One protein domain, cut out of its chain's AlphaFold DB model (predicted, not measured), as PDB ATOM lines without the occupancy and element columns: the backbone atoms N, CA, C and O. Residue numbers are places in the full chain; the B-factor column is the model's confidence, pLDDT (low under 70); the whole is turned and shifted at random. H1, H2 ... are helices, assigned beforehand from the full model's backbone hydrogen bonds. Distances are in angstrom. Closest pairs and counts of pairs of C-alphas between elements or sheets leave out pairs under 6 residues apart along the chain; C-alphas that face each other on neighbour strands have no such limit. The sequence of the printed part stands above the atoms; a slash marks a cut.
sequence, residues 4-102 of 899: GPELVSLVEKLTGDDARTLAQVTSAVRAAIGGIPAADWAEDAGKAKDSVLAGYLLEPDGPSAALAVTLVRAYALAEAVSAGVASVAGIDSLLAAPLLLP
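AT A GLANCE: This is residues 4 to 102 of the 899 residues of an uncharacterized protein of Cryobacterium sp. HLT2-28 (UniProt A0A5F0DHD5). Helices H3, H4 and H5 lie side by side with H4 in the middle, and the hairpin of H1 and H2 packs crosswise on H4. The printed part has 99 residues with five named helices, H1 to H5 along the chain, and is all helix. It is compact, radius of gyration of the C-alphas 13.3 A, spanning 40 by 30 by 22 A.

HOW THE PARTS SIT: H3, residues 38 to 58, touches H4, residues 65 to 82, as a hairpin at 9 degrees; closest C-alphas, Ala 38 and Ser 82, 5.1 A. H4 touches H1, residues 4 to 13, about perpendicular at 80 degrees, with residues 67 to 75 alone; closest C-alphas, Leu 7 and Ala 74, 5.5 A. H3 is apart from H5, residues 88 to 96. Every O i to N i+4 pair is within hydrogen-bond range in H1, H4, H5 and H2, residues 22 to 33; H3 has 16 of 17.

IN THESE COORDINATES: First to last C-alpha, H3 measures 29.8 A and H4 25.6 A. H1 begins at (301.793, 253.228, 374.702); H5 ends at (285.928, 260.071, 385.321).

THE WHOLE: The printed part has no cut and no long link. pLDDT is under 70 in 21 residues, among them 98 to 102.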
ATOM      1  N   GLY A   4     301.995 252.612 373.386       73.81
ATOM      2  CA  GLY A   4     301.793 253.228 374.702       73.81
ATOM      3  C   GLY A   4     301.645 254.758 374.653       73.81
ATOM      4  O   GLY A   4     300.667 255.268 375.201       73.81
ATOM      5  N   PRO A   5     302.536 255.501 373.963       81.69
ATOM      6  CA  PRO A   5     302.433 256.957 373.847       81.69
ATOM      7  C   PRO A   5     301.141 257.432 373.168       81.69
ATOM      8  O   PRO A   5     300.524 258.398 373.616       81.69
ATOM      9  N   GLU A   6     300.685 256.749 372.114       84.06
ATOM     10  CA  GLU A   6     299.440 257.096 371.421       84.06
ATOM     11  C   GLU A   6     298.195 256.827 372.277       84.06
ATOM     12  O   GLU A   6     297.232 257.592 372.205       84.06
ATOM     13  N   LEU A   7     298.224 255.787 373.115       84.31
ATOM     14  CA  LEU A   7     297.162 255.470 374.075       84.31
ATOM     15  C   LEU A   7     297.109 256.460 375.250       84.31
ATOM     16  O   LEU A   7     296.017 256.852 375.660       84.31
ATOM     17  N   VAL A   8     298.256 256.927 375.753       84.94
ATOM     18  CA  VAL A   8     298.303 258.014 376.750       84.94
ATOM     19  C   VAL A   8     297.745 259.306 376.145       84.94
ATOM     20  O   VAL A   8     296.806 259.888 376.689       84.94
ATOM     21  N   SER A   9     298.220 259.689 374.954       84.25
ATOM     22  CA  SER A   9     297.749 260.890 374.249       84.25
ATOM     23  C   SER A   9     296.259 260.833 373.878       84.25
ATOM     24  O   SER A   9     295.604 261.871 373.783       84.25
ATOM     25  N   LEU A  10     295.698 259.636 373.664       85.56
ATOM     26  CA  LEU A  10     294.261 259.434 373.464       85.56
ATOM     27  C   LEU A  10     293.457 259.852 374.703       85.56
ATOM     28  O   LEU A  10     292.457 260.548 374.550       85.56
ATOM     29  N   VAL A  11     293.878 259.445 375.905       84.94
ATOM     30  CA  VAL A  11     293.186 259.807 377.153       84.94
ATOM     31  C   VAL A  11     293.279 261.310 377.392       84.94
ATOM     32  O   VAL A  11     292.245 261.937 377.593       84.94
ATOM     33  N   GLU A  12     294.469 261.903 377.258       82.56
ATOM     34  CA  GLU A  12     294.691 263.350 377.421       82.56
ATOM     35  C   GLU A  12     293.778 264.190 376.510       82.56
ATOM     36  O   GLU A  12     293.076 265.094 376.970       82.56
ATOM     37  N   LYS A  13     293.716 263.843 375.214       80.62
ATOM     38  CA  LYS A  13     292.828 264.489 374.227       80.62
ATOM     39  C   LYS A  13     291.344 264.315 374.539       80.62
ATOM     40  O   LYS A  13     290.527 265.096 374.059       80.62
ATOM     41  N   LEU A  14     290.987 263.284 375.300       79.69
ATOM     42  CA  LEU A  14     289.614 262.976 375.681       79.69
ATOM     43  C   LEU A  14     289.273 263.412 377.118       79.69
ATOM     44  O   LEU A  14     288.147 263.184 377.554       79.69
ATOM     45  N   THR A  15     290.162 264.112 377.829       77.81
ATOM     46  CA  THR A  15     289.886 264.667 379.172       77.81
ATOM     47  C   THR A  15     289.521 266.161 379.221       77.81
ATOM     48  O   THR A  15     289.237 266.658 380.303       77.81
ATOM     49  N   GLY A  16     289.492 266.889 378.095       70.31
ATOM     50  CA  GLY A  16     289.088 268.313 378.061       70.31
ATOM     51  C   GLY A  16     287.576 268.546 377.890       70.31
ATOM     52  O   GLY A  16     286.913 267.748 377.233       70.31
ATOM     53  N   ASP A  17     287.032 269.654 378.401       58.94
ATOM     54  CA  ASP A  17     285.578 269.957 378.454       58.94
ATOM     55  C   ASP A  17     284.860 270.173 377.093       58.94
ATOM     56  O   ASP A  17     283.679 270.524 377.049       58.94
ATOM     57  N   ASP A  18     285.531 269.953 375.958       65.38
ATOM     58  CA  ASP A  18     284.932 270.108 374.630       65.38
ATOM     59  C   ASP A  18     283.860 269.043 374.340       65.38
ATOM     60  O   ASP A  18     284.096 267.831 374.441       65.38
ATOM     61  N   ALA A  19     282.692 269.504 373.878       60.62
ATOM     62  CA  ALA A  19     281.567 268.657 373.495       60.62
ATOM     63  C   ALA A  19     281.921 267.744 372.306       60.62
ATOM     64  O   ALA A  19     282.120 268.200 371.176       60.62
ATOM     65  N   ARG A  20     281.969 266.431 372.556       76.50
ATOM     66  CA  ARG A  20     282.423 265.416 371.595       76.50
ATOM     67  C   ARG A  20     281.293 264.514 371.111       76.50
ATOM     68  O   ARG A  20     280.474 264.021 371.879       76.50
ATOM     69  N   THR A  21     281.282 264.247 369.810       80.62
ATOM     70  CA  THR A  21     280.384 263.265 369.190       80.62
ATOM     71  C   THR A  21     280.995 261.865 369.223       80.62
ATOM     72  O   THR A  21     282.214 261.699 369.128       80.62
ATOM     73  N   LEU A  22     280.147 260.831 369.267       79.50
ATOM     74  CA  LEU A  22     280.600 259.435 369.239       79.50
ATOM     75  C   LEU A  22     281.464 259.125 367.999       79.50
ATOM     76  O   LEU A  22     282.427 258.374 368.092       79.50
ATOM     77  N   ALA A  23     281.183 259.755 366.854       79.88
ATOM     78  CA  ALA A  23     281.987 259.610 365.639       79.88
ATOM     79  C   ALA A  23     283.426 260.142 365.802       79.88
ATOM     80  O   ALA A  23     284.369 259.510 365.321       79.88
ATOM     81  N   GLN A  24     283.613 261.266 366.506       80.81
ATOM     82  CA  GLN A  24     284.941 261.821 366.796       80.81
ATOM     83  C   GLN A  24     285.728 260.915 367.752       80.81
ATOM     84  O   GLN A  24     286.887 260.613 367.471       80.81
ATOM     85  N   VAL A  25     285.095 260.418 368.824       83.06
ATOM     86  CA  VAL A  25     285.756 259.500 369.774       83.06
ATOM     87  C   VAL A  25     286.139 258.185 369.094       83.06
ATOM     88  O   VAL A  25     287.289 257.761 369.191       83.06
ATOM     89  N   THR A  26     285.232 257.576 368.325       81.19
ATOM     90  CA  THR A  26     285.512 256.340 367.575       81.19
ATOM     91  C   THR A  26     286.645 256.520 366.560       81.19
ATOM     92  O   THR A  26     287.446 255.606 366.368       81.19
ATOM     93  N   SER A  27     286.759 257.697 365.935       82.00
ATOM     94  CA  SER A  27     287.880 258.024 365.046       82.00
ATOM     95  C   SER A  27     289.210 258.121 365.809       82.00
ATOM     96  O   SER A  27     290.196 257.503 365.408       82.00
ATOM     97  N   ALA A  28     289.227 258.826 366.947       83.69
ATOM     98  CA  ALA A  28     290.416 258.986 367.785       83.69
ATOM     99  C   ALA A  28     290.918 257.647 368.355       83.69
ATOM    100  O   ALA A  28     292.109 257.346 368.259       83.69
ATOM    101  N   VAL A  29     290.012 256.806 368.868       84.31
ATOM    102  CA  VAL A  29     290.338 255.449 369.337       84.31
ATOM    103  C   VAL A  29     290.916 254.608 368.200       84.31
ATOM    104  O   VAL A  29     291.983 254.019 368.362       84.31
ATOM    105  N   ARG A  30     290.268 254.592 367.025       80.50
ATOM    106  CA  ARG A  30     290.740 253.814 365.867       80.50
ATOM    107  C   ARG A  30     292.143 254.232 365.412       80.50
ATOM    108  O   ARG A  30     292.922 253.372 365.004       80.50
ATOM    109  N   ALA A  31     292.467 255.523 365.506       83.06
ATOM    110  CA  ALA A  31     293.800 256.040 365.210       83.06
ATOM    111  C   ALA A  31     294.855 255.572 366.233       83.06
ATOM    112  O   ALA A  31     295.949 255.189 365.827       83.06
ATOM    113  N   ALA A  32     294.524 255.545 367.529       82.19
ATOM    114  CA  ALA A  32     295.437 255.095 368.584       82.19
ATOM    115  C   ALA A  32     295.716 253.578 368.533       82.19
ATOM    116  O   ALA A  32     296.864 253.160 368.675       82.19
ATOM    117  N   ILE A  33     294.692 252.753 368.273       81.12
ATOM    118  CA  ILE A  33     294.839 251.283 368.195       81.12
ATOM    119  C   ILE A  33     295.369 250.787 366.839       81.12
ATOM    120  O   ILE A  33     295.704 249.616 366.694       81.12
ATOM    121  N   GLY A  34     295.452 251.653 365.823       73.38
ATOM    122  CA  GLY A  34     296.082 251.329 364.539       73.38
ATOM    123  C   GLY A  34     295.294 250.389 363.616       73.38
ATOM    124  O   GLY A  34     295.893 249.810 362.715       73.38
ATOM    125  N   GLY A  35     293.977 250.250 363.803       66.06
ATOM    126  CA  GLY A  35     293.100 249.482 362.901       66.06
ATOM    127  C   GLY A  35     292.970 247.978 363.187       66.06
ATOM    128  O   GLY A  35     292.488 247.250 362.322       66.06
ATOM    129  N   ILE A  36     293.373 247.522 364.376       68.75
ATOM    130  CA  ILE A  36     293.227 246.128 364.834       68.75
ATOM    131  C   ILE A  36     291.728 245.733 364.902       68.75
ATOM    132  O   ILE A  36     290.909 246.561 365.320       68.75
ATOM    133  N   PRO A  37     291.332 244.504 364.501       67.94
ATOM    134  CA  PRO A  37     289.963 244.012 364.662       67.94
ATOM    135  C   PRO A  37     289.516 243.971 366.130       67.94
ATOM    136  O   PRO A  37     290.298 243.680 367.032       67.94
ATOM    137  N   ALA A  38     288.229 244.223 366.382       64.75
ATOM    138  CA  ALA A  38     287.709 244.385 367.744       64.75
ATOM    139  C   ALA A  38     287.865 243.144 368.648       64.75
ATOM    140  O   ALA A  38     287.993 243.299 369.860       64.75
ATOM    141  N   ALA A  39     287.854 241.936 368.072       65.00
ATOM    142  CA  ALA A  39     288.049 240.690 368.814       65.00
ATOM    143  C   ALA A  39     289.504 240.538 369.289       65.00
ATOM    144  O   ALA A  39     289.742 240.333 370.477       65.00
ATOM    145  N   ASP A  40     290.461 240.729 368.377       68.12
ATOM    146  CA  ASP A  40     291.897 240.619 368.657       68.12
ATOM    147  C   ASP A  40     292.342 241.683 369.676       68.12
ATOM    148  O   ASP A  40     293.100 241.399 370.602       68.12
ATOM    149  N   TRP A  41     291.792 242.903 369.567       75.69
ATOM    150  CA  TRP A  41     292.061 243.980 370.523       75.69
ATOM    151  C   TRP A  41     291.623 243.644 371.954       75.69
ATOM    152  O   TRP A  41     292.290 244.065 372.893       75.69
ATOM    153  N   ALA A  42     290.525 242.908 372.154       70.56
ATOM    154  CA  ALA A  42     290.042 242.585 373.497       70.56
ATOM    155  C   ALA A  42     290.990 241.619 374.237       70.56
ATOM    156  O   ALA A  42     291.291 241.829 375.413       70.56
ATOM    157  N   GLU A  43     291.512 240.603 373.542       70.81
ATOM    158  CA  GLU A  43     292.482 239.662 374.117       70.81
ATOM    159  C   GLU A  43     293.834 240.345 374.397       70.81
ATOM    160  O   GLU A  43     294.401 240.194 375.486       70.81
ATOM    161  N   ASP A  44     294.321 241.157 373.454       70.75
ATOM    162  CA  ASP A  44     295.567 241.913 373.614       70.75
ATOM    163  C   ASP A  44     295.457 243.001 374.697       70.75
ATOM    164  O   ASP A  44     296.402 243.203 375.459       70.75
ATOM    165  N   ALA A  45     294.304 243.666 374.834       73.31
ATOM    166  CA  ALA A  45     294.063 244.652 375.888       73.31
ATOM    167  C   ALA A  45     294.051 244.021 377.289       73.31
ATOM    168  O   ALA A  45     294.485 244.674 378.239       73.31
ATOM    169  N   GLY A  46     293.598 242.770 377.435       74.56
ATOM    170  CA  GLY A  46     293.725 242.012 378.683       74.56
ATOM    171  C   GLY A  46     295.193 241.817 379.064       74.56
ATOM    172  O   GLY A  46     295.652 242.346 380.076       74.56
ATOM    173  N   LYS A  47     295.963 241.170 378.178       77.06
ATOM    174  CA  LYS A  47     297.403 240.916 378.377       77.06
ATOM    175  C   LYS A  47     298.204 242.203 378.596       77.06
ATOM    176  O   LYS A  47     299.145 242.214 379.387       77.06
ATOM    177  N   ALA A  48     297.843 243.294 377.919       77.31
ATOM    178  CA  ALA A  48     298.506 244.583 378.071       77.31
ATOM    179  C   ALA A  48     298.226 245.242 379.433       77.31
ATOM    180  O   ALA A  48     299.155 245.788 380.028       77.31
ATOM    181  N   LYS A  49     296.994 245.168 379.959       79.25
ATOM    182  CA  LYS A  49     296.677 245.644 381.319       79.25
ATOM    183  C   LYS A  49     297.448 244.847 382.371       79.25
ATOM    184  O   LYS A  49     298.061 245.457 383.246       79.25
ATOM    185  N   ASP A  50     297.484 243.522 382.237       79.25
ATOM    186  CA  ASP A  50     298.234 242.641 383.140       79.25
ATOM    187  C   ASP A  50     299.743 242.923 383.078       79.25
ATOM    188  O   ASP A  50     300.397 243.004 384.114       79.25
ATOM    189  N   SER A  51     300.291 243.172 381.883       79.38
ATOM    190  CA  SER A  51     301.705 243.535 381.699       79.38
ATOM    191  C   SER A  51     302.048 244.902 382.305       79.38
ATOM    192  O   SER A  51     303.101 245.058 382.917       79.38
ATOM    193  N   VAL A  52     301.160 245.897 382.178       80.00
ATOM    194  CA  VAL A  52     301.328 247.222 382.810       80.00
ATOM    195  C   VAL A  52     301.273 247.115 384.337       80.00
ATOM    196  O   VAL A  52     302.053 247.778 385.021       80.00
ATOM    197  N   LEU A  53     300.395 246.264 384.877       77.94
ATOM    198  CA  LEU A  53     300.315 246.002 386.314       77.94
ATOM    199  C   LEU A  53     301.545 245.231 386.819       77.94
ATOM    200  O   LEU A  53     302.098 245.591 387.855       77.94
ATOM    201  N   ALA A  54     302.011 244.224 386.078       74.06
ATOM    202  CA  ALA A  54     303.223 243.475 386.394       74.06
ATOM    203  C   ALA A  54     304.461 244.385 386.405       74.06
ATOM    204  O   ALA A  54     305.194 244.385 387.389       74.06
ATOM    205  N   GLY A  55     304.642 245.233 385.385       78.19
ATOM    206  CA  GLY A  55     305.722 246.225 385.356       78.19
ATOM    207  C   GLY A  55     305.645 247.224 386.519       78.19
ATOM    208  O   GLY A  55     306.661 247.536 387.127       78.19
ATOM    209  N   TYR A  56     304.446 247.685 386.900       76.50
ATOM    210  CA  TYR A  56     304.275 248.572 388.062       76.50
ATOM    211  C   TYR A  56     304.654 247.915 389.407       76.50
ATOM    212  O   TYR A  56     305.136 248.615 390.306       76.50
ATOM    213  N   LEU A  57     304.407 246.607 389.556       72.94
ATOM    214  CA  LEU A  57     304.602 245.857 390.804       72.94
ATOM    215  C   LEU A  57     305.981 245.197 390.936       72.94
ATOM    216  O   LEU A  57     306.438 245.013 392.062       72.94
ATOM    217  N   LEU A  58     306.607 244.800 389.825       67.19
ATOM    218  CA  LEU A  58     307.793 243.934 389.817       67.19
ATOM    219  C   LEU A  58     309.069 244.630 389.323       67.19
ATOM    220  O   LEU A  58     310.159 244.173 389.659       67.19
ATOM    221  N   GLU A  59     308.964 245.715 388.548       65.44
ATOM    222  CA  GLU A  59     310.128 246.416 387.988       65.44
ATOM    223  C   GLU A  59     310.376 247.753 388.718       65.44
ATOM    224  O   GLU A  59     309.485 248.610 388.743       65.44
ATOM    225  N   PRO A  60     311.580 247.992 389.283       59.94
ATOM    226  CA  PRO A  60     311.915 249.264 389.934       59.94
ATOM    227  C   PRO A  60     311.739 250.474 389.005       59.94
ATOM    228  O   PRO A  60     311.134 251.474 389.405       59.94
ATOM    229  N   ASP A  61     312.181 250.321 387.752       65.12
ATOM    230  CA  ASP A  61     312.107 251.312 386.667       65.12
ATOM    231  C   ASP A  61     310.793 251.233 385.856       65.12
ATOM    232  O   ASP A  61     310.653 251.868 384.808       65.12
ATOM    233  N   GLY A  62     309.819 250.444 386.325       71.62
ATOM    234  CA  GLY A  62     308.514 250.280 385.687       71.62
ATOM    235  C   GLY A  62     307.663 251.562 385.679       71.62
ATOM    236  O   GLY A  62     307.999 252.561 386.327       71.62
ATOM    237  N   PRO A  63     306.511 251.564 384.975       72.69
ATOM    238  CA  PRO A  63     305.652 252.742 384.863       72.69
ATOM    239  C   PRO A  63     305.243 253.280 386.242       72.69
ATOM    240  O   PRO A  63     304.964 252.517 387.165       72.69
ATOM    241  N   SER A  64     305.157 254.605 386.388       76.75
ATOM    242  CA  SER A  64     304.643 255.218 387.620       76.75
ATOM    243  C   SER A  64     303.160 254.885 387.824       76.75
ATOM    244  O   SER A  64     302.444 254.613 386.859       76.75
ATOM    245  N   ALA A  65     302.659 254.965 389.063       73.12
ATOM    246  CA  ALA A  65     301.248 254.680 389.364       73.12
ATOM    247  C   ALA A  65     300.276 255.498 388.482       73.12
ATOM    248  O   ALA A  65     299.301 254.961 387.957       73.12
ATOM    249  N   ALA A  66     300.583 256.779 388.247       76.19
ATOM    250  CA  ALA A  66     299.794 257.657 387.382       76.19
ATOM    251  C   ALA A  66     299.829 257.234 385.898       76.19
ATOM    252  O   ALA A  66     298.798 257.268 385.217       76.19
ATOM    253  N   LEU A  67     300.991 256.792 385.402       81.69
ATOM    254  CA  LEU A  67     301.146 256.310 384.027       81.69
ATOM    255  C   LEU A  67     300.442 254.959 383.827       81.69
ATOM    256  O   LEU A  67     299.728 254.783 382.842       81.69
ATOM    257  N   ALA A  68     300.578 254.040 384.786       80.19
ATOM    258  CA  ALA A  68     299.913 252.741 384.777       80.19
ATOM    259  C   ALA A  68     298.380 252.886 384.772       80.19
ATOM    260  O   ALA A  68     297.707 252.294 383.928       80.19
ATOM    261  N   VAL A  69     297.824 253.747 385.637       81.94
ATOM    262  CA  VAL A  69     296.384 254.065 385.655       81.94
ATOM    263  C   VAL A  69     295.922 254.663 384.322       81.94
ATOM    264  O   VAL A  69     294.885 254.255 383.797       81.94
ATOM    265  N   THR A  70     296.691 255.588 383.743       84.81
ATOM    266  CA  THR A  70     296.363 256.203 382.443       84.81
ATOM    267  C   THR A  70     296.356 255.175 381.310       84.81
ATOM    268  O   THR A  70     295.420 255.156 380.512       84.81
ATOM    269  N   LEU A  71     297.339 254.269 381.270       84.81
ATOM    270  CA  LEU A  71     297.400 253.187 380.284       84.81
ATOM    271  C   LEU A  71     296.233 252.202 380.437       84.81
ATOM    272  O   LEU A  71     295.555 251.910 379.454       84.81
ATOM    273  N   VAL A  72     295.938 251.732 381.654       84.06
ATOM    274  CA  VAL A  72     294.797 250.829 381.915       84.06
ATOM    275  C   VAL A  72     293.472 251.482 381.500       84.06
ATOM    276  O   VAL A  72     292.644 250.833 380.853       84.06
ATOM    277  N   ARG A  73     293.295 252.780 381.788       85.38
ATOM    278  CA  ARG A  73     292.136 253.574 381.347       85.38
ATOM    279  C   ARG A  73     292.061 253.674 379.819       85.38
ATOM    280  O   ARG A  73     290.980 253.496 379.261       85.38
ATOM    281  N   ALA A  74     293.188 253.898 379.139       85.81
ATOM    282  CA  ALA A  74     293.257 253.952 377.679       85.81
ATOM    283  C   ALA A  74     292.858 252.619 377.025       85.81
ATOM    284  O   ALA A  74     292.054 252.610 376.092       85.81
ATOM    285  N   TYR A  75     293.360 251.490 377.543       85.06
ATOM    286  CA  TYR A  75     292.991 250.157 377.057       85.06
ATOM    287  C   TYR A  75     291.504 249.849 377.284       85.06
ATOM    288  O   TYR A  75     290.844 249.373 376.363       85.06
ATOM    289  N   ALA A  76     290.955 250.166 378.463       83.06
ATOM    290  CA  ALA A  76     289.532 249.969 378.762       83.06
ATOM    291  C   ALA A  76     288.610 250.839 377.882       83.06
ATOM    292  O   ALA A  76     287.584 250.367 377.396       83.06
ATOM    293  N   LEU A  77     288.995 252.093 377.624       84.12
ATOM    294  CA  LEU A  77     288.286 252.980 376.700       84.12
ATOM    295  C   LEU A  77     288.305 252.435 375.265       84.12
ATOM    296  O   LEU A  77     287.272 252.398 374.593       84.12
ATOM    297  N   ALA A  78     289.478 252.005 374.801       82.88
ATOM    298  CA  ALA A  78     289.655 251.467 373.461       82.88
ATOM    299  C   ALA A  78     288.866 250.165 373.249       82.88
ATOM    300  O   ALA A  78     288.264 249.977 372.194       82.88
ATOM    301  N   GLU A  79     288.811 249.302 374.263       82.62
ATOM    302  CA  GLU A  79     287.995 248.085 374.292       82.62
ATOM    303  C   GLU A  79     286.492 248.400 374.224       82.62
ATOM    304  O   GLU A  79     285.807 247.908 373.326       82.62
ATOM    305  N   ALA A  80     285.983 249.288 375.088       78.50
ATOM    306  CA  ALA A  80     284.562 249.657 375.126       78.50
ATOM    307  C   ALA A  80     284.055 250.264 373.802       78.50
ATOM    308  O   ALA A  80     282.927 250.001 373.373       78.50
ATOM    309  N   VAL A  81     284.896 251.063 373.137       80.50
ATOM    310  CA  VAL A  81     284.596 251.653 371.823       80.50
ATOM    311  C   VAL A  81     284.727 250.622 370.696       80.50
ATOM    312  O   VAL A  81     283.886 250.603 369.798       80.50
ATOM    313  N   SER A  82     285.719 249.726 370.748       75.19
ATOM    314  CA  SER A  82     285.904 248.672 369.734       75.19
ATOM    315  C   SER A  82     284.796 247.618 369.773       75.19
ATOM    316  O   SER A  82     284.357 247.160 368.721       75.19
ATOM    317  N   ALA A  83     284.278 247.295 370.961       72.94
ATOM    318  CA  ALA A  83     283.131 246.406 371.148       72.94
ATOM    319  C   ALA A  83     281.789 247.010 370.673       72.94
ATOM    320  O   ALA A  83     280.777 246.313 370.645       72.94
ATOM    321  N   GLY A  84     281.748 248.300 370.312       69.12
ATOM    322  CA  GLY A  84     280.537 248.976 369.825       69.12
ATOM    323  C   GLY A  84     279.490 249.295 370.901       69.12
ATOM    324  O   GLY A  84     278.374 249.678 370.561       69.12
ATOM    325  N   VAL A  85     279.835 249.158 372.187       60.88
ATOM    326  CA  VAL A  85     278.913 249.334 373.334       60.88
ATOM    327  C   VAL A  85     278.977 250.760 373.918       60.88
ATOM    328  O   VAL A  85     278.186 251.134 374.783       60.88
ATOM    329  N   ALA A  86     279.907 251.593 373.444       67.19
ATOM    330  CA  ALA A  86     280.138 252.934 373.968       67.19
ATOM    331  C   ALA A  86     279.054 253.962 373.576       67.19
ATOM    332  O   ALA A  86     278.787 254.206 372.400       67.19
ATOM    333  N   SER A  87     278.511 254.656 374.580       77.62
ATOM    334  CA  SER A  87     277.813 255.941 374.433       77.62
ATOM    335  C   SER A  87     278.712 257.076 374.938       77.62
ATOM    336  O   SER A  87     279.634 256.818 375.712       77.62
ATOM    337  N   VAL A  88     278.451 258.331 374.548       76.56
ATOM    338  CA  VAL A  88     279.260 259.486 375.002       76.56
ATOM    339  C   VAL A  88     279.279 259.573 376.536       76.56
ATOM    340  O   VAL A  88     280.347 259.545 377.130       76.56
ATOM    341  N   ALA A  89     278.115 259.483 377.188       76.31
ATOM    342  CA  ALA A  89     278.026 259.453 378.652       76.31
ATOM    343  C   ALA A  89     278.744 258.245 379.299       76.31
ATOM    344  O   ALA A  89     279.251 258.346 380.415       76.31
ATOM    345  N   GLY A  90     278.807 257.095 378.615       76.88
ATOM    346  CA  GLY A  90     279.570 255.929 379.074       76.88
ATOM    347  C   GLY A  90     281.087 256.123 378.964       76.88
ATOM    348  O   GLY A  90     281.824 255.697 379.850       76.88
ATOM    349  N   ILE A  91     281.546 256.810 377.913       79.31
ATOM    350  CA  ILE A  91     282.944 257.223 377.728       79.31
ATOM    351  C   ILE A  91     283.350 258.219 378.817       79.31
ATOM    352  O   ILE A  91     284.373 258.015 379.468       79.31
ATOM    353  N   ASP A  92     282.531 259.239 379.073       79.31
ATOM    354  CA  ASP A  92     282.807 260.247 380.102       79.31
ATOM    355  C   ASP A  92     282.849 259.611 381.503       79.31
ATOM    356  O   ASP A  92     283.738 259.908 382.300       79.31
ATOM    357  N   SER A  93     281.966 258.641 381.777       78.94
ATOM    358  CA  SER A  93     281.998 257.835 383.006       78.94
ATOM    359  C   SER A  93     283.285 257.005 383.139       78.94
ATOM    360  O   SER A  93     283.918 257.019 384.192       78.94
ATOM    361  N   LEU A  94     283.742 256.340 382.068       78.75
ATOM    362  CA  LEU A  94     285.021 255.606 382.050       78.75
ATOM    363  C   LEU A  94     286.242 256.522 382.231       78.75
ATOM    364  O   LEU A  94     287.256 256.102 382.794       78.75
ATOM    365  N   LEU A  95     286.163 257.770 381.772       79.88
ATOM    366  CA  LEU A  95     287.222 258.766 381.927       79.88
ATOM    367  C   LEU A  95     287.241 259.386 383.333       79.88
ATOM    368  O   LEU A  95     288.321 259.615 383.871       79.88
ATOM    369  N   ALA A  96     286.074 259.564 383.956       73.81
ATOM    370  CA  ALA A  96     285.928 260.071 385.321       73.81
ATOM    371  C   ALA A  96     286.068 258.992 386.419       73.81
ATOM    372  O   ALA A  96     286.279 259.328 387.584       73.81
ATOM    373  N   ALA A  97     285.958 257.699 386.085       74.19
ATOM    374  CA  ALA A  97     285.969 256.614 387.068       74.19
ATOM    375  C   ALA A  97     287.267 256.593 387.911       74.19
ATOM    376  O   ALA A  97     288.364 256.584 387.337       74.19
ATOM    377  N   PRO A  98     287.195 256.532 389.255       68.00
ATOM    378  CA  PRO A  98     288.377 256.403 390.099       68.00
ATOM    379  C   PRO A  98     288.943 254.976 390.021       68.00
ATOM    380  O   PRO A  98     288.382 254.033 390.575       68.00
ATOM    381  N   LEU A  99     290.080 254.823 389.342       68.69
ATOM    382  CA  LEU A  99     290.884 253.599 389.354       68.69
ATOM    383  C   LEU A  99     291.811 253.638 390.576       68.69
ATOM    384  O   LEU A  99     292.907 254.191 390.512       68.69
ATOM    385  N   LEU A 100     291.341 253.089 391.695       57.56
ATOM    386  CA  LEU A 100     292.125 252.942 392.922       57.56
ATOM    387  C   LEU A 100     292.820 251.575 392.931       57.56
ATOM    388  O   LEU A 100     292.156 250.538 392.914       57.56
ATOM    389  N   LEU A 101     294.153 251.577 392.980       56.72
ATOM    390  CA  LEU A 101     294.932 250.376 393.285       56.72
ATOM    391  C   LEU A 101     294.827 250.093 394.797       56.72
ATOM    392  O   LEU A 101     295.023 251.020 395.579       56.72
ATOM    393  N   PRO A 102     294.528 248.853 395.231       57.47
ATOM    394  CA  PRO A 102     294.493 248.503 396.649       57.47
ATOM    395  C   PRO A 102     295.812 248.800 397.377       57.47
ATOM    396  O   PRO A 102     296.880 248.416 396.899       57.47
TER     397      PRO A 102